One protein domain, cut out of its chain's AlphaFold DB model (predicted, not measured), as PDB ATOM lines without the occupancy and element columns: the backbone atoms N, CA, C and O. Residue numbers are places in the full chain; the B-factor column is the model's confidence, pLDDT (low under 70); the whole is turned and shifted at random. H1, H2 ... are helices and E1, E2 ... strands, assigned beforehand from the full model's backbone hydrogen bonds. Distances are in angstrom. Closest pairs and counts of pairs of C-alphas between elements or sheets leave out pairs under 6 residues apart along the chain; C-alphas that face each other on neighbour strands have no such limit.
ATOM      1  N   GLN A  11      34.405  33.438  -9.631       88.56
ATOM      2  CA  GLN A  11      35.137  34.499  -8.938       88.56
ATOM      3  C   GLN A  11      34.246  35.182  -7.904       88.56
ATOM      4  O   GLN A  11      33.103  35.498  -8.218       88.56
ATOM      5  N   PHE A  12      34.768  35.444  -6.711       87.56
ATOM      6  CA  PHE A  12      34.121  36.214  -5.640       87.56
ATOM      7  C   PHE A  12      34.922  37.468  -5.262       87.56
ATOM      8  O   PHE A  12      34.439  38.295  -4.493       87.56
ATOM      9  N   GLY A  13      36.118  37.641  -5.835       85.38
ATOM     10  CA  GLY A  13      36.993  38.767  -5.532       85.38
ATOM     11  C   GLY A  13      37.542  38.638  -4.117       85.38
ATOM     12  O   GLY A  13      38.131  37.624  -3.779       85.38
ATOM     13  N   CYS A  14      37.341  39.651  -3.280       87.81
ATOM     14  CA  CYS A  14      37.690  39.597  -1.858       87.81
ATOM     15  C   CYS A  14      36.432  39.692  -0.987       87.81
ATOM     16  O   CYS A  14      36.408  40.445  -0.011       87.81
ATOM     17  N   PHE A  15      35.366  38.970  -1.355       92.94
ATOM     18  CA  PHE A  15      34.093  39.052  -0.642       92.94
ATOM     19  C   PHE A  15      34.208  38.469   0.768       92.94
ATOM     20  O   PHE A  15      34.639  37.331   0.954       92.94
ATOM     21  N   ASN A  16      33.833  39.256   1.771       95.06
ATOM     22  CA  ASN A  16      34.018  38.904   3.170       95.06
ATOM     23  C   ASN A  16      33.047  37.797   3.623       95.06
ATOM     24  O   ASN A  16      31.850  37.843   3.333       95.06
ATOM     25  N   LEU A  17      33.553  36.803   4.363       95.44
ATOM     26  CA  LEU A  17      32.723  35.680   4.808       95.44
ATOM     27  C   LEU A  17      31.724  36.065   5.905       95.44
ATOM     28  O   LEU A  17      30.661  35.452   5.975       95.44
ATOM     29  N   GLN A  18      32.019  37.068   6.737       96.81
ATOM     30  CA  GLN A  18      31.053  37.584   7.711       96.81
ATOM     31  C   GLN A  18      29.882  38.271   6.996       96.81
ATOM     32  O   GLN A  18      28.733  37.936   7.267       96.81
ATOM     33  N   SER A  19      30.151  39.107   5.988       96.19
ATOM     34  CA  SER A  19      29.097  39.724   5.165       96.19
ATOM     35  C   SER A  19      28.172  38.683   4.515       96.19
ATOM     36  O   SER A  19      26.961  38.872   4.464       96.19
ATOM     37  N   ALA A  20      28.712  37.532   4.097       95.44
ATOM     38  CA  ALA A  20      27.916  36.424   3.567       95.44
ATOM     39  C   ALA A  20      26.962  35.786   4.603       95.44
ATOM     40  O   ALA A  20      25.889  35.297   4.230       95.44
ATOM     41  N   ILE A  21      27.363  35.744   5.881       96.81
ATOM     42  CA  ILE A  21      26.524  35.281   6.998       96.81
ATOM     43  C   ILE A  21      25.415  36.287   7.282       96.81
ATOM     44  O   ILE A  21      24.269  35.873   7.448       96.81
ATOM     45  N   ASP A  22      25.757  37.571   7.274       96.44
ATOM     46  CA  ASP A  22      24.839  38.674   7.564       96.44
ATOM     47  C   ASP A  22      23.891  38.980   6.390       96.44
ATOM     48  O   ASP A  22      23.070  39.885   6.480       96.44
ATOM     49  N   GLU A  23      24.009  38.231   5.284       94.94
ATOM     50  CA  GLU A  23      23.260  38.438   4.034       94.94
ATOM     51  C   GLU A  23      23.478  39.833   3.430       94.94
ATOM     52  O   GLU A  23      22.685  40.310   2.625       94.94
ATOM     53  N   ASN A  24      24.596  40.473   3.781       95.88
ATOM     54  CA  ASN A  24      25.031  41.721   3.180       95.88
ATOM     55  C   ASN A  24      25.872  41.413   1.934       95.88
ATOM     56  O   ASN A  24      27.050  41.054   2.024       95.88
ATOM     57  N   TYR A  25      25.259  41.570   0.763       95.00
ATOM     58  CA  TYR A  25      25.884  41.294  -0.530       95.00
ATOM     59  C   TYR A  25      26.291  42.551  -1.309       95.00
ATOM     60  O   TYR A  25      26.650  42.434  -2.479       95.00
ATOM     61  N   ASP A  26      26.310  43.730  -0.680       92.06
ATOM     62  CA  ASP A  26      26.560  45.020  -1.351       92.06
ATOM     63  C   ASP A  26      27.899  45.061  -2.106       92.06
ATOM     64  O   ASP A  26      28.050  45.729  -3.127       92.06
ATOM     65  N   THR A  27      28.889  44.312  -1.610       90.31
ATOM     66  CA  THR A  27      30.235  44.215  -2.196       90.31
ATOM     67  C   THR A  27      30.432  42.983  -3.085       90.31
ATOM     68  O   THR A  27      31.501  42.811  -3.674       90.31
ATOM     69  N   LEU A  28      29.421  42.113  -3.205       93.00
ATOM     70  CA  LEU A  28      29.478  40.911  -4.031       93.00
ATOM     71  C   LEU A  28      28.915  41.188  -5.425       93.00
ATOM     72  O   LEU A  28      27.703  41.195  -5.649       93.00
ATOM     73  N   LEU A  29      29.810  41.326  -6.403       90.19
ATOM     74  CA  LEU A  29      29.406  41.509  -7.792       90.19
ATOM     75  C   LEU A  29      28.545  40.331  -8.278       90.19
ATOM     76  O   LEU A  29      28.961  39.162  -8.236       90.19
ATOM     77  N   GLY A  30      27.350  40.665  -8.768       91.38
ATOM     78  CA  GLY A  30      26.397  39.700  -9.304       91.38
ATOM     79  C   GLY A  30      25.827  38.757  -8.246       91.38
ATOM     80  O   GLY A  30      25.585  37.601  -8.566       91.38
ATOM     81  N   ALA A  31      25.640  39.197  -6.998       92.38
ATOM     82  CA  ALA A  31      25.114  38.358  -5.917       92.38
ATOM     83  C   ALA A  31      23.836  37.582  -6.294       92.38
ATOM     84  O   ALA A  31      23.753  36.381  -6.031       92.38
ATOM     85  N   GLU A  32      22.903  38.242  -6.983       92.06
ATOM     86  CA  GLU A  32      21.632  37.661  -7.444       92.06
ATOM     87  C   GLU A  32      21.741  36.885  -8.763       92.06
ATOM     88  O   GLU A  32      20.807  36.196  -9.171       92.06
ATOM     89  N   GLN A  33      22.882  36.963  -9.450       91.38
ATOM     90  CA  GLN A  33      23.093  36.197 -10.673       91.38
ATOM     91  C   GLN A  33      23.270  34.719 -10.336       91.38
ATOM     92  O   GLN A  33      23.799  34.351  -9.278       91.38
ATOM     93  N   LEU A  34      22.850  33.861 -11.266       89.50
ATOM     94  CA  LEU A  34      23.063  32.427 -11.138       89.50
ATOM     95  C   LEU A  34      24.559  32.139 -11.009       89.50
ATOM     96  O   LEU A  34      25.391  32.694 -11.725       89.50
ATOM     97  N   ALA A  35      24.893  31.262 -10.071       86.06
ATOM     98  CA  ALA A  35      26.268  30.876  -9.790       86.06
ATOM     99  C   ALA A  35      26.890  30.138 -10.990       86.06
ATOM    100  O   ALA A  35      28.079  30.270 -11.269       86.06
ATOM    101  N   TRP A  36      26.047  29.424 -11.732       83.25
ATOM    102  CA  TRP A  36      26.355  28.767 -12.992       83.25
ATOM    103  C   TRP A  36      25.178  28.915 -13.952       83.25
ATOM    104  O   TRP A  36      24.047  29.137 -13.517       83.25
ATOM    105  N   GLU A  37      25.430  28.767 -15.252       78.00
ATOM    106  CA  GLU A  37      24.365  28.764 -16.256       78.00
ATOM    107  C   GLU A  37      23.306  27.697 -15.945       78.00
ATOM    108  O   GLU A  37      23.623  26.592 -15.501       78.00
ATOM    109  N   ALA A  38      22.037  27.999 -16.228       74.75
ATOM    110  CA  ALA A  38      20.927  27.068 -15.999       74.75
ATOM    111  C   ALA A  38      21.023  25.776 -16.840       74.75
ATOM    112  O   ALA A  38      20.395  24.774 -16.508       74.75
ATOM    113  N   SER A  39      21.821  25.796 -17.913       72.50
ATOM    114  CA  SER A  39      22.161  24.642 -18.755       72.50
ATOM    115  C   SER A  39      22.971  23.574 -18.001       72.50
ATOM    116  O   SER A  39      22.992  22.409 -18.402       72.50
ATOM    117  N   ILE A  40      23.620  23.946 -16.893       74.06
ATOM    118  CA  ILE A  40      24.462  23.061 -16.097       74.06
ATOM    119  C   ILE A  40      23.612  22.243 -15.120       74.06
ATOM    120  O   ILE A  40      22.995  22.760 -14.190       74.06
ATOM    121  N   ASN A  41      23.657  20.919 -15.273       74.12
ATOM    122  CA  ASN A  41      22.965  19.994 -14.381       74.12
ATOM    123  C   ASN A  41      23.760  19.767 -13.082       74.12
ATOM    124  O   ASN A  41      24.630  18.893 -13.004       74.12
ATOM    125  N   LEU A  42      23.464  20.570 -12.059       75.81
ATOM    126  CA  LEU A  42      24.074  20.459 -10.733       75.81
ATOM    127  C   LEU A  42      23.436  19.327  -9.903       75.81
ATOM    128  O   LEU A  42      22.215  19.136  -9.930       75.81
ATOM    129  N   PRO A  43      24.221  18.577  -9.109       79.88
ATOM    130  CA  PRO A  43      23.661  17.660  -8.125       79.88
ATOM    131  C   PRO A  43      23.004  18.436  -6.974       79.88
ATOM    132  O   PRO A  43      23.392  19.554  -6.646       79.88
ATOM    133  N   THR A  44      22.030  17.816  -6.301       82.88
ATOM    134  CA  THR A  44      21.340  18.435  -5.153       82.88
ATOM    135  C   THR A  44      22.286  18.737  -3.993       82.88
ATOM    136  O   THR A  44      22.095  19.719  -3.275       82.88
ATOM    137  N   LYS A  45      23.317  17.902  -3.825       85.50
ATOM    138  CA  LYS A  45      24.361  18.061  -2.817       85.50
ATOM    139  C   LYS A  45      25.731  18.153  -3.477       85.50
ATOM    140  O   LYS A  45      26.009  17.410  -4.414       85.50
ATOM    141  N   LEU A  46      26.580  19.018  -2.937       84.50
ATOM    142  CA  LEU A  46      27.994  19.129  -3.283       84.50
ATOM    143  C   LEU A  46      28.828  18.986  -2.012       84.50
ATOM    144  O   LEU A  46      28.406  19.394  -0.938       84.50
ATOM    145  N   ALA A  47      30.004  18.388  -2.115       87.12
ATOM    146  CA  ALA A  47      30.995  18.383  -1.057       87.12
ATOM    147  C   ALA A  47      31.730  19.727  -1.049       87.12
ATOM    148  O   ALA A  47      32.281  20.118  -2.071       87.12
ATOM    149  N   VAL A  48      31.749  20.417   0.085       87.31
ATOM    150  CA  VAL A  48      32.639  21.550   0.345       87.31
ATOM    151  C   VAL A  48      33.899  21.010   0.992       87.31
ATOM    152  O   VAL A  48      33.831  20.308   2.008       87.31
ATOM    153  N   VAL A  49      35.036  21.332   0.383       86.25
ATOM    154  CA  VAL A  49      36.350  20.889   0.837       86.25
ATOM    155  C   VAL A  49      37.197  22.092   1.238       86.25
ATOM    156  O   VAL A  49      37.399  22.998   0.426       86.25
ATOM    157  N   PHE A  50      37.726  22.082   2.466       85.00
ATOM    158  CA  PHE A  50      38.759  23.022   2.904       85.00
ATOM    159  C   PHE A  50      40.047  22.284   3.263       85.00
ATOM    160  O   PHE A  50      40.039  21.327   4.040       85.00
ATOM    161  N   CYS A  51      41.158  22.783   2.727       79.69
ATOM    162  CA  CYS A  51      42.503  22.293   3.002       79.69
ATOM    163  C   CYS A  51      43.281  23.385   3.743       79.69
ATOM    164  O   CYS A  51      43.951  24.200   3.111       79.69
ATOM    165  N   PHE A  52      43.167  23.428   5.073       81.44
ATOM    166  CA  PHE A  52      43.969  24.328   5.906       81.44
ATOM    167  C   PHE A  52      45.233  23.605   6.390       81.44
ATOM    168  O   PHE A  52      45.113  22.554   7.026       81.44
ATOM    169  N   PRO A  53      46.442  24.131   6.118       79.94
ATOM    170  CA  PRO A  53      47.681  23.521   6.592       79.94
ATOM    171  C   PRO A  53      47.675  23.319   8.111       79.94
ATOM    172  O   PRO A  53      47.316  24.221   8.863       79.94
ATOM    173  N   GLY A  54      48.069  22.128   8.567       84.12
ATOM    174  CA  GLY A  54      48.088  21.782   9.993       84.12
ATOM    175  C   GLY A  54      46.744  21.331  10.579       84.12
ATOM    176  O   GLY A  54      46.691  21.032  11.775       84.12
ATOM    177  N   TYR A  55      45.697  21.236   9.750       86.88
ATOM    178  CA  TYR A  55      44.375  20.720  10.107       86.88
ATOM    179  C   TYR A  55      44.015  19.476   9.289       86.88
ATOM    180  O   TYR A  55      44.459  19.342   8.145       86.88
ATOM    181  N   PRO A  56      43.182  18.570   9.834       87.00
ATOM    182  CA  PRO A  56      42.562  17.519   9.039       87.00
ATOM    183  C   PRO A  56      41.766  18.101   7.867       87.00
ATOM    184  O   PRO A  56      41.203  19.194   7.964       87.00
ATOM    185  N   LEU A  57      41.676  17.338   6.776       86.69
ATOM    186  CA  LEU A  57      40.841  17.686   5.630       86.69
ATOM    187  C   LEU A  57      39.394  17.908   6.085       86.69
ATOM    188  O   LEU A  57      38.737  16.980   6.562       86.69
ATOM    189  N   TYR A  58      38.875  19.115   5.879       87.81
ATOM    190  CA  TYR A  58      37.460  19.377   6.086       87.81
ATOM    191  C   TYR A  58      36.702  19.002   4.818       87.81
ATOM    192  O   TYR A  58      36.944  19.580   3.762       87.81
ATOM    193  N   ASN A  59      35.785  18.042   4.915       89.88
ATOM    194  CA  ASN A  59      34.959  17.594   3.798       89.88
ATOM    195  C   ASN A  59      33.519  17.385   4.273       89.88
ATOM    196  O   ASN A  59      33.257  16.529   5.124       89.88
ATOM    197  N   ARG A  60      32.581  18.177   3.744       91.25
ATOM    198  CA  ARG A  60      31.166  18.125   4.134       91.25
ATOM    199  C   ARG A  60      30.251  18.215   2.931       91.25
ATOM    200  O   ARG A  60      30.383  19.110   2.108       91.25
ATOM    201  N   GLN A  61      29.269  17.319   2.861       89.06
ATOM    202  CA  GLN A  61      28.197  17.432   1.879       89.06
ATOM    203  C   GLN A  61      27.189  18.499   2.310       89.06
ATOM    204  O   GLN A  61      26.566  18.383   3.366       89.06
ATOM    205  N   VAL A  62      26.995  19.495   1.454       88.50
ATOM    206  CA  VAL A  62      26.023  20.577   1.610       88.50
ATOM    207  C   VAL A  62      24.975  20.511   0.511       88.50
ATOM    208  O   VAL A  62      25.265  20.160  -0.632       88.50
ATOM    209  N   THR A  63      23.740  20.856   0.853       86.88
ATOM    210  CA  THR A  63      22.641  20.947  -0.111       86.88
ATOM    211  C   THR A  63      22.722  22.284  -0.846       86.88
ATOM    212  O   THR A  63      22.623  23.336  -0.219       86.88
ATOM    213  N   VAL A  64      22.885  22.250  -2.168       83.81
ATOM    214  CA  VAL A  64      23.019  23.457  -3.008       83.81
ATOM    215  C   VAL A  64      21.752  23.764  -3.807       83.81
ATOM    216  O   VAL A  64      21.393  24.935  -3.963       83.81
ATOM    217  N   LEU A  65      21.010  22.736  -4.226       81.94
ATOM    218  CA  LEU A  65      19.714  22.892  -4.891       81.94
ATOM    219  C   LEU A  65      18.564  22.676  -3.909       81.94
ATOM    220  O   LEU A  65      18.627  21.820  -3.029       81.94
ATOM    221  N   THR A  66      17.494  23.445  -4.084       72.31
ATOM    222  CA  THR A  66      16.224  23.211  -3.386       72.31
ATOM    223  C   THR A  66      15.447  22.070  -4.053       72.31
ATOM    224  O   THR A  66      15.827  21.592  -5.123       72.31
ATOM    225  N   ALA A  67      14.336  21.635  -3.447       67.69
ATOM    226  CA  ALA A  67      13.472  20.587  -4.003       67.69
ATOM    227  C   ALA A  67      12.987  20.901  -5.434       67.69
ATOM    228  O   ALA A  67      12.858  20.003  -6.259       67.69
ATOM    229  N   HIS A  68      12.812  22.188  -5.750       74.31
ATOM    230  CA  HIS A  68      12.420  22.679  -7.075       74.31
ATOM    231  C   HIS A  68      13.586  22.781  -8.074       74.31
ATOM    232  O   HIS A  68      13.400  23.279  -9.178       74.31
ATOM    233  N   ARG A  69      14.792  22.330  -7.695       74.56
ATOM    234  CA  ARG A  69      16.019  22.328  -8.515       74.56
ATOM    235  C   ARG A  69      16.385  23.696  -9.099       74.56
ATOM    236  O   ARG A  69      17.023  23.770 -10.144       74.56
ATOM    237  N   VAL A  70      16.023  24.770  -8.397       79.75
ATOM    238  CA  VAL A  70      16.395  26.136  -8.780       79.75
ATOM    239  C   VAL A  70      17.917  26.282  -8.663       79.75
ATOM    240  O   VAL A  70      18.449  26.009  -7.576       79.75
ATOM    241  N   PRO A  71      18.622  26.687  -9.740       83.25
ATOM    242  CA  PRO A  71      20.061  26.909  -9.691       83.25
ATOM    243  C   PRO A  71      20.424  27.935  -8.605       83.25
ATOM    244  O   PRO A  71      19.698  28.914  -8.417       83.25
ATOM    245  N   PRO A  72      21.510  27.724  -7.844       89.25
ATOM    246  CA  PRO A  72      21.876  28.636  -6.771       89.25
ATOM    247  C   PRO A  72      22.367  29.970  -7.344       89.25
ATOM    248  O   PRO A  72      22.995  29.999  -8.401       89.25
ATOM    249  N   THR A  73      22.134  31.064  -6.619       92.19
ATOM    250  CA  THR A  73      22.771  32.356  -6.902       92.19
ATOM    251  C   THR A  73      24.192  32.396  -6.344       92.19
ATOM    252  O   THR A  73      24.567  31.590  -5.482       92.19
ATOM    253  N   ARG A  74      24.998  33.352  -6.810       92.50
ATOM    254  CA  ARG A  74      26.352  33.593  -6.287       92.50
ATOM    255  C   ARG A  74      26.319  33.916  -4.791       92.50
ATOM    256  O   ARG A  74      27.089  33.328  -4.034       92.50
ATOM    257  N   GLY A  75      25.378  34.752  -4.345       94.06
ATOM    258  CA  GLY A  75      25.172  35.084  -2.930       94.06
ATOM    259  C   GLY A  75      24.846  33.856  -2.077       94.06
ATOM    260  O   GLY A  75      25.478  33.625  -1.043       94.06
ATOM    261  N   LYS A  76      23.953  32.982  -2.566       93.00
ATOM    262  CA  LYS A  76      23.640  31.711  -1.894       93.00
ATOM    263  C   LYS A  76      24.878  30.831  -1.742       93.00
ATOM    264  O   LYS A  76      25.088  30.246  -0.680       93.00
ATOM    265  N   MET A  77      25.704  30.737  -2.782       92.56
ATOM    266  CA  MET A  77      26.936  29.955  -2.714       92.56
ATOM    267  C   MET A  77      27.945  30.545  -1.722       92.56
ATOM    268  O   MET A  77      28.493  29.795  -0.916       92.56
ATOM    269  N   ALA A  78      28.141  31.868  -1.718       94.75
ATOM    270  CA  ALA A  78      29.002  32.538  -0.741       94.75
ATOM    271  C   ALA A  78      28.553  32.252   0.701       94.75
ATOM    272  O   ALA A  78      29.369  31.900   1.553       94.75
ATOM    273  N   ARG A  79      27.240  32.319   0.960       96.00
ATOM    274  CA  ARG A  79      26.648  31.999   2.265       96.00
ATOM    275  C   ARG A  79      26.898  30.551   2.681       96.00
ATOM    276  O   ARG A  79      27.274  30.316   3.826       96.00
ATOM    277  N   ILE A  80      26.723  29.586   1.775       94.31
ATOM    278  CA  ILE A  80      27.001  28.166   2.056       94.31
ATOM    279  C   ILE A  80      28.463  27.979   2.475       94.31
ATOM    280  O   ILE A  80      28.735  27.336   3.488       94.31
ATOM    281  N   ILE A  81      29.406  28.579   1.742       94.56
ATOM    282  CA  ILE A  81      30.831  28.495   2.082       94.56
ATOM    283  C   ILE A  81      31.126  29.145   3.433       94.56
ATOM    284  O   ILE A  81      31.826  28.546   4.248       94.56
ATOM    285  N   ALA A  82      30.569  30.322   3.711       96.00
ATOM    286  CA  ALA A  82      30.752  30.993   4.993       96.00
ATOM    287  C   ALA A  82      30.199  30.171   6.171       96.00
ATOM    288  O   ALA A  82      30.834  30.083   7.222       96.00
ATOM    289  N   GLN A  83      29.051  29.509   5.996       96.56
ATOM    290  CA  GLN A  83      28.468  28.629   7.012       96.56
ATOM    291  C   GLN A  83      29.342  27.406   7.294       96.56
ATOM    292  O   GLN A  83      29.536  27.051   8.459       96.56
ATOM    293  N   GLU A  84      29.877  26.761   6.257       95.50
ATOM    294  CA  GLU A  84      30.800  25.641   6.444       95.50
ATOM    295  C   GLU A  84      32.131  26.103   7.042       95.50
ATOM    296  O   GLU A  84      32.674  25.419   7.908       95.50
ATOM    297  N   MET A  85      32.629  27.284   6.662       95.31
ATOM    298  CA  MET A  85      33.829  27.864   7.263       95.31
ATOM    299  C   MET A  85      33.631  28.126   8.755       95.31
ATOM    300  O   MET A  85      34.482  27.762   9.559       95.31
ATOM    301  N   ARG A  86      32.473  28.667   9.154       96.19
ATOM    302  CA  ARG A  86      32.128  28.857  10.570       96.19
ATOM    303  C   ARG A  86      32.215  27.543  11.340       96.19
ATOM    304  O   ARG A  86      32.902  27.464  12.350       96.19
ATOM    305  N   LYS A  87      31.586  26.491  10.806       95.44
ATOM    306  CA  LYS A  87      31.625  25.144  11.396       95.44
ATOM    307  C   LYS A  87      33.046  24.591  11.467       95.44
ATOM    308  O   LYS A  87      33.367  23.884  12.415       95.44
ATOM    309  N   PHE A  88      33.880  24.855  10.463       94.50
ATOM    310  CA  PHE A  88      35.285  24.462  10.481       94.50
ATOM    311  C   PHE A  88      36.062  25.181  11.592       94.50
ATOM    312  O   PHE A  88      36.730  24.507  12.372       94.50
ATOM    313  N   LEU A  89      35.932  26.507  11.713       94.62
ATOM    314  CA  LEU A  89      36.581  27.287  12.773       94.62
ATOM    315  C   LEU A  89      36.131  26.828  14.167       94.62
ATOM    316  O   LEU A  89      36.960  26.628  15.055       94.62
ATOM    317  N   ASP A  90      34.833  26.577  14.344       95.44
ATOM    318  CA  ASP A  90      34.291  26.076  15.608       95.44
ATOM    319  C   ASP A  90      34.819  24.673  15.940       95.44
ATOM    320  O   ASP A  90      35.213  24.425  17.081       95.44
ATOM    321  N   LYS A  91      34.905  23.763  14.956       93.50
ATOM    322  CA  LYS A  91      35.540  22.441  15.120       93.50
ATOM    323  C   LYS A  91      37.019  22.547  15.476       93.50
ATOM    324  O   LYS A  91      37.475  21.840  16.368       93.50
ATOM    325  N   ALA A  92      37.757  23.433  14.813       92.50
ATOM    326  CA  ALA A  92      39.164  23.672  15.109       92.50
ATOM    327  C   ALA A  92      39.360  24.089  16.574       92.50
ATOM    328  O   ALA A  92      40.174  23.501  17.290       92.50
ATOM    329  N   ARG A  93      38.532  25.021  17.057       92.88
ATOM    330  CA  ARG A  93      38.549  25.468  18.454       92.88
ATOM    331  C   ARG A  93      38.157  24.361  19.434       92.88
ATOM    332  O   ARG A  93      38.832  24.176  20.440       92.88
ATOM    333  N   THR A  94      37.060  23.656  19.170       92.81
ATOM    334  CA  THR A  94      36.416  22.782  20.166       92.81
ATOM    335  C   THR A  94      36.871  21.330  20.086       92.81
ATOM    336  O   THR A  94      37.262  20.758  21.099       92.81
ATOM    337  N   GLU A  95      36.849  20.731  18.896       91.19
ATOM    338  CA  GLU A  95      37.170  19.314  18.699       91.19
ATOM    339  C   GLU A  95      38.683  19.092  18.618       91.19
ATOM    340  O   GLU A  95      39.189  18.103  19.142       91.19
ATOM    341  N   TYR A  96      39.417  20.007  17.978       89.50
ATOM    342  CA  TYR A  96      40.869  19.874  17.797       89.50
ATOM    343  C   TYR A  96      41.692  20.627  18.844       89.50
ATOM    344  O   TYR A  96      42.916  20.507  18.832       89.50
ATOM    345  N   GLN A  97      41.039  21.405  19.720       90.75
ATOM    346  CA  GLN A  97      41.685  22.269  20.724       90.75
ATOM    347  C   GLN A  97      42.810  23.130  20.124       90.75
ATOM    348  O   GLN A  97      43.825  23.417  20.758       90.75
ATOM    349  N   ARG A  98      42.640  23.516  18.858       91.44
ATOM    350  CA  ARG A  98      43.628  24.221  18.051       91.44
ATOM    351  C   ARG A  98      42.878  25.240  17.196       91.44
ATOM    352  O   ARG A  98      42.476  24.909  16.085       91.44
ATOM    353  N   PRO A  99      42.618  26.453  17.704       92.56
ATOM    354  CA  PRO A  99      41.988  27.488  16.901       92.56
ATOM    355  C   PRO A  99      42.871  27.846  15.700       92.56
ATOM    356  O   PRO A  99      44.104  27.838  15.785       92.56
ATOM    357  N   VAL A 100      42.235  28.178  14.575       89.75
ATOM    358  CA  VAL A 100      42.947  28.678  13.396       89.75
ATOM    359  C   VAL A 100      43.522  30.042  13.733       89.75
ATOM    360  O   VAL A 100      42.780  31.000  13.924       89.75
ATOM    361  N   CYS A 101      44.847  30.120  13.798       89.06
ATOM    362  CA  CYS A 101      45.562  31.349  14.107       89.06
ATOM    363  C   CYS A 101      46.414  31.805  12.924       89.06
ATOM    364  O   CYS A 101      46.990  30.994  12.198       89.06
ATOM    365  N   TRP A 102      46.544  33.118  12.783       84.12
ATOM    366  CA  TRP A 102      47.437  33.771  11.836       84.12
ATOM    367  C   TRP A 102      48.182  34.894  12.560       84.12
ATOM    368  O   TRP A 102      47.562  35.690  13.262       84.12
ATOM    369  N   TYR A 103      49.516  34.917  12.463       84.69
ATOM    370  CA  TYR A 103      50.384  35.796  13.268       84.69
ATOM    371  C   TYR A 103      50.029  35.823  14.772       84.69
ATOM    372  O   TYR A 103      50.003  36.873  15.403       84.69
ATOM    373  N   GLY A 104      49.719  34.659  15.357       85.44
ATOM    374  CA  GLY A 104      49.413  34.531  16.789       85.44
ATOM    375  C   GLY A 104      48.013  34.995  17.211       85.44
ATOM    376  O   GLY A 104      47.658  34.831  18.374       85.44
ATOM    377  N   ARG A 105      47.196  35.517  16.288       88.44
ATOM    378  CA  ARG A 105      45.801  35.898  16.540       88.44
ATOM    379  C   ARG A 105      44.844  34.852  15.975       88.44
ATOM    380  O   ARG A 105      45.011  34.413  14.839       88.44
ATOM    381  N   GLU A 106      43.818  34.502  16.745       92.00
ATOM    382  CA  GLU A 106      42.723  33.653  16.271       92.00
ATOM    383  C   GLU A 106      41.920  34.349  15.162       92.00
ATOM    384  O   GLU A 106      41.519  35.511  15.281       92.00
ATOM    385  N   VAL A 107      41.709  33.618  14.072       92.00
ATOM    386  CA  VAL A 107      41.009  34.066  12.871       92.00
ATOM    387  C   VAL A 107      39.508  33.866  13.049       92.00
ATOM    388  O   VAL A 107      39.038  32.773  13.369       92.00
ATOM    389  N   SER A 108      38.742  34.919  12.785       93.62
ATOM    390  CA  SER A 108      37.281  34.890  12.704       93.62
ATOM    391  C   SER A 108      36.807  34.955  11.248       93.62
ATOM    392  O   SER A 108      37.589  35.229  10.340       93.62
ATOM    393  N   LEU A 109      35.506  34.770  10.996       94.25
ATOM    394  CA  LEU A 109      34.946  34.960   9.649       94.25
ATOM    395  C   LEU A 109      35.159  36.377   9.102       94.25
ATOM    396  O   LEU A 109      35.301  36.541   7.893       94.25
ATOM    397  N   ALA A 110      35.197  37.386   9.974       93.88
ATOM    398  CA  ALA A 110      35.429  38.770   9.573       93.88
ATOM    399  C   ALA A 110      36.846  38.979   9.013       93.88
ATOM    400  O   ALA A 110      37.055  39.871   8.192       93.88
ATOM    401  N   ASP A 111      37.792  38.121   9.392       91.94
ATOM    402  CA  ASP A 111      39.169  38.136   8.902       91.94
ATOM    403  C   ASP A 111      39.331  37.346   7.592       91.94
ATOM    404  O   ASP A 111      40.418  37.314   7.025       91.94
ATOM    405  N   LEU A 112      38.274  36.697   7.093       93.31
ATOM    406  CA  LEU A 112      38.331  35.807   5.937       93.31
ATOM    407  C   LEU A 112      37.573  36.370   4.736       93.31
ATOM    408  O   LEU A 112      36.514  36.989   4.863       93.31
ATOM    409  N   PHE A 113      38.088  36.087   3.543       92.94
ATOM    410  CA  PHE A 113      37.420  36.395   2.286       92.94
ATOM    411  C   PHE A 113      37.381  35.194   1.344       92.94
ATOM    412  O   PHE A 113      38.290  34.364   1.312       92.94
ATOM    413  N   LEU A 114      36.310  35.120   0.561       92.06
ATOM    414  CA  LEU A 114      36.140  34.162  -0.519       92.06
ATOM    415  C   LEU A 114      36.763  34.733  -1.794       92.06
ATOM    416  O   LEU A 114      36.277  35.731  -2.320       92.06
ATOM    417  N   GLY A 115      37.827  34.080  -2.268       87.69
ATOM    418  CA  GLY A 115      38.552  34.431  -3.490       87.69
ATOM    419  C   GLY A 115      37.810  33.974  -4.740       87.69
ATOM    420  O   GLY A 115      37.212  34.740  -5.498       87.69
ATOM    421  N   TYR A 116      37.819  32.660  -4.921       87.06
ATOM    422  CA  TYR A 116      37.091  31.972  -5.972       87.06
ATOM    423  C   TYR A 116      36.626  30.601  -5.490       87.06
ATOM    424  O   TYR A 116      37.076  30.083  -4.465       87.06
ATOM    425  N   MET A 117      35.739  29.985  -6.260       87.06
ATOM    426  CA  MET A 117      35.396  28.577  -6.118       87.06
ATOM    427  C   MET A 117      35.645  27.838  -7.418       87.06
ATOM    428  O   MET A 117      35.292  28.315  -8.496       87.06
ATOM    429  N   GLN A 118      36.198  26.641  -7.293       84.12
ATOM    430  CA  GLN A 118      36.403  25.733  -8.408       84.12
ATOM    431  C   GLN A 118      35.724  24.396  -8.143       84.12
ATOM    432  O   GLN A 118      35.614  23.925  -7.008       84.12
ATOM    433  N   HIS A 119      35.276  23.773  -9.221       76.25
ATOM    434  CA  HIS A 119      34.762  22.417  -9.196       76.25
ATOM    435  C   HIS A 119      35.924  21.457  -9.423       76.25
ATOM    436  O   HIS A 119      36.595  21.520 -10.447       76.25
ATOM    437  N   VAL A 120      36.197  20.610  -8.433       71.88
ATOM    438  CA  VAL A 120      37.330  19.662  -8.460       71.88
ATOM    439  C   VAL A 120      36.898  18.261  -8.889       71.88
ATOM    440  O   VAL A 120      37.710  17.477  -9.366       71.88
ATOM    441  N   SER A 121      35.615  17.929  -8.735       71.19
ATOM    442  CA  SER A 121      35.009  16.696  -9.245       71.19
ATOM    443  C   SER A 121      33.500  16.888  -9.390       71.19
ATOM    444  O   SER A 121      32.958  17.791  -8.762       71.19
ATOM    445  N   ARG A 122      32.795  15.993 -10.109       65.94
ATOM    446  CA  ARG A 122      31.327  16.031 -10.329       65.94
ATOM    447  C   ARG A 122      30.504  16.354  -9.073       65.94
ATOM    448  O   ARG A 122      29.445  16.963  -9.195       65.94
ATOM    449  N   GLY A 123      30.990  15.973  -7.893       71.88
ATOM    450  CA  GLY A 123      30.323  16.193  -6.616       71.88
ATOM    451  C   GLY A 123      31.033  17.138  -5.648       71.88
ATOM    452  O   GLY A 123      30.581  17.196  -4.513       71.88
ATOM    453  N   SER A 124      32.107  17.841  -6.026       77.25
ATOM    454  CA  SER A 124      32.954  18.577  -5.072       77.25
ATOM    455  C   SER A 124      33.276  20.002  -5.513       77.25
ATOM    456  O   SER A 124      33.772  20.239  -6.615       77.25
ATOM    457  N   LEU A 125      33.067  20.935  -4.590       82.88
ATOM    458  CA  LEU A 125      33.490  22.322  -4.656       82.88
ATOM    459  C   LEU A 125      34.665  22.545  -3.712       82.88
ATOM    460  O   LEU A 125      34.628  22.174  -2.537       82.88
ATOM    461  N   GLN A 126      35.680  23.219  -4.228       84.88
ATOM    462  CA  GLN A 126      36.783  23.722  -3.436       84.88
ATOM    463  C   GLN A 126      36.761  25.242  -3.498       84.88
ATOM    464  O   GLN A 126      36.855  25.839  -4.573       84.88
ATOM    465  N   ALA A 127      36.613  25.858  -2.333       85.12
ATOM    466  CA  ALA A 127      36.712  27.299  -2.184       85.12
ATOM    467  C   ALA A 127      38.160  27.684  -1.876       85.12
ATOM    468  O   ALA A 127      38.818  27.042  -1.055       85.12
ATOM    469  N   GLN A 128      38.637  28.752  -2.508       87.31
ATOM    470  CA  GLN A 128      39.848  29.430  -2.081       87.31
ATOM    471  C   GLN A 128      39.469  30.504  -1.065       87.31
ATOM    472  O   GLN A 128      38.720  31.434  -1.373       87.31
ATOM    473  N   ILE A 129      39.999  30.358   0.143       88.88
ATOM    474  CA  ILE A 129      39.783  31.285   1.246       88.88
ATOM    475  C   ILE A 129      41.082  32.038   1.488       88.88
ATOM    476  O   ILE A 129      42.129  31.421   1.686       88.88
ATOM    477  N   GLY A 130      41.007  33.361   1.456       85.56
ATOM    478  CA  GLY A 130      42.097  34.230   1.862       85.56
ATOM    479  C   GLY A 130      41.854  34.807   3.251       85.56
ATOM    480  O   GLY A 130      40.718  34.873   3.724       85.56
ATOM    481  N   ILE A 131      42.936  35.228   3.901       84.00
ATOM    482  CA  ILE A 131      42.900  35.899   5.201       84.00
ATOM    483  C   ILE A 131      43.247  37.369   4.967       84.00
ATOM    484  O   ILE A 131      44.309  37.684   4.429       84.00
ATOM    485  N   ARG A 132      42.347  38.284   5.326       71.38
ATOM    486  CA  ARG A 132      42.580  39.723   5.234       71.38
ATOM    487  C   ARG A 132      43.350  40.182   6.464       71.38
ATOM    488  O   ARG A 132      42.789  40.277   7.548       71.38
TER     489      ARG A 132
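This is residues 11 to 132 of the 146 residues of an uncharacterized protein of Dichomitus squalens (UniProt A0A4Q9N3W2). A strongly twisted sheet of five strands curls round one long helix, H2, which lies along its hollow face; a short helix, H1, packs on residues 75 to 83 of H2 and only grazes the sheet. Two hairpins, E2 with E3 and E4 with E5, make most of the sheet, and E1 adds one edge. The printed part has 122 residues, with two named helices and five named strands in the order E1, H1, E2, E3, H2, E4, E5. The sheet is mixed, in the order E1, E4, E5, E2, E3, and the class is mixed, helices and strands. The whole is compact, with a radius of gyration of the C-alphas of 14.4 A, and its outline is elongated, spanning 45 by 29 by 21 A.

E1, residues 11 to 16, is an edge strand and the antiparallel neighbour of E4, residues 112 to 121, with N 12 and O 115 2.8 A apart, within hydrogen-bond range. E4 bends by 61 degrees at residue 115. E4 and E5, residues 124 to 131, form a hairpin, with N 128 and O 116 at 2.8 A. E5 is parallel to E2, residues 45 to 50, at 37 degrees, with N 125 and O 47 at 2.8 A. E2 and E3, residues 58 to 63, form a second hairpin, with N 48 and O 60 at 2.8 A; E3 is the other edge strand. E1 and E3 are apart. H2, residues 74 to 94, is on the sheet, in two layers, a helix on one face of a sheet. The closest C-alphas of H2 and E3 are those of Phe 88 and Tyr 58, 7.1 A apart; those of H2 and E4 are Ala 78 and Leu 114, 7.3 A. H1, residues 17 to 21, touches H2, closest at the C-alphas of Ala 20 and Arg 79, 4.8 A. E1, H1, E2 and E3, H2, E4 are split strand-helix-strand units, each with two other strands between its own two, and both crossovers are right-handed. In H1 and H2 every O i to N i+4 pair is within hydrogen-bond range.

E1 begins at C-alpha 11, (35.137, 34.499, -8.938), and H1 follows it. E2 and E3 measure 16.3 A and 16.1 A from first to last C-alpha. H2 begins at C-alpha 74, (26.352, 33.593, -6.287), and is 30.3 A long. E4 is 24.6 A long and E5 22.5 A, ending at C-alpha 131, (42.900, 35.899, 5.201).

The C-alphas of Ser 39 and Gly 104, the two farthest apart, are 45.9 A from each other. The links H1 to E2, residues 22 to 44, and H2 to E4, residues 95 to 111, are long; in the latter, residues 101 to 102 pair antiparallel with 105 to 106. The printed part has no cut. Its mean pLDDT is 87.6, and residues 67 and 122 are under 70.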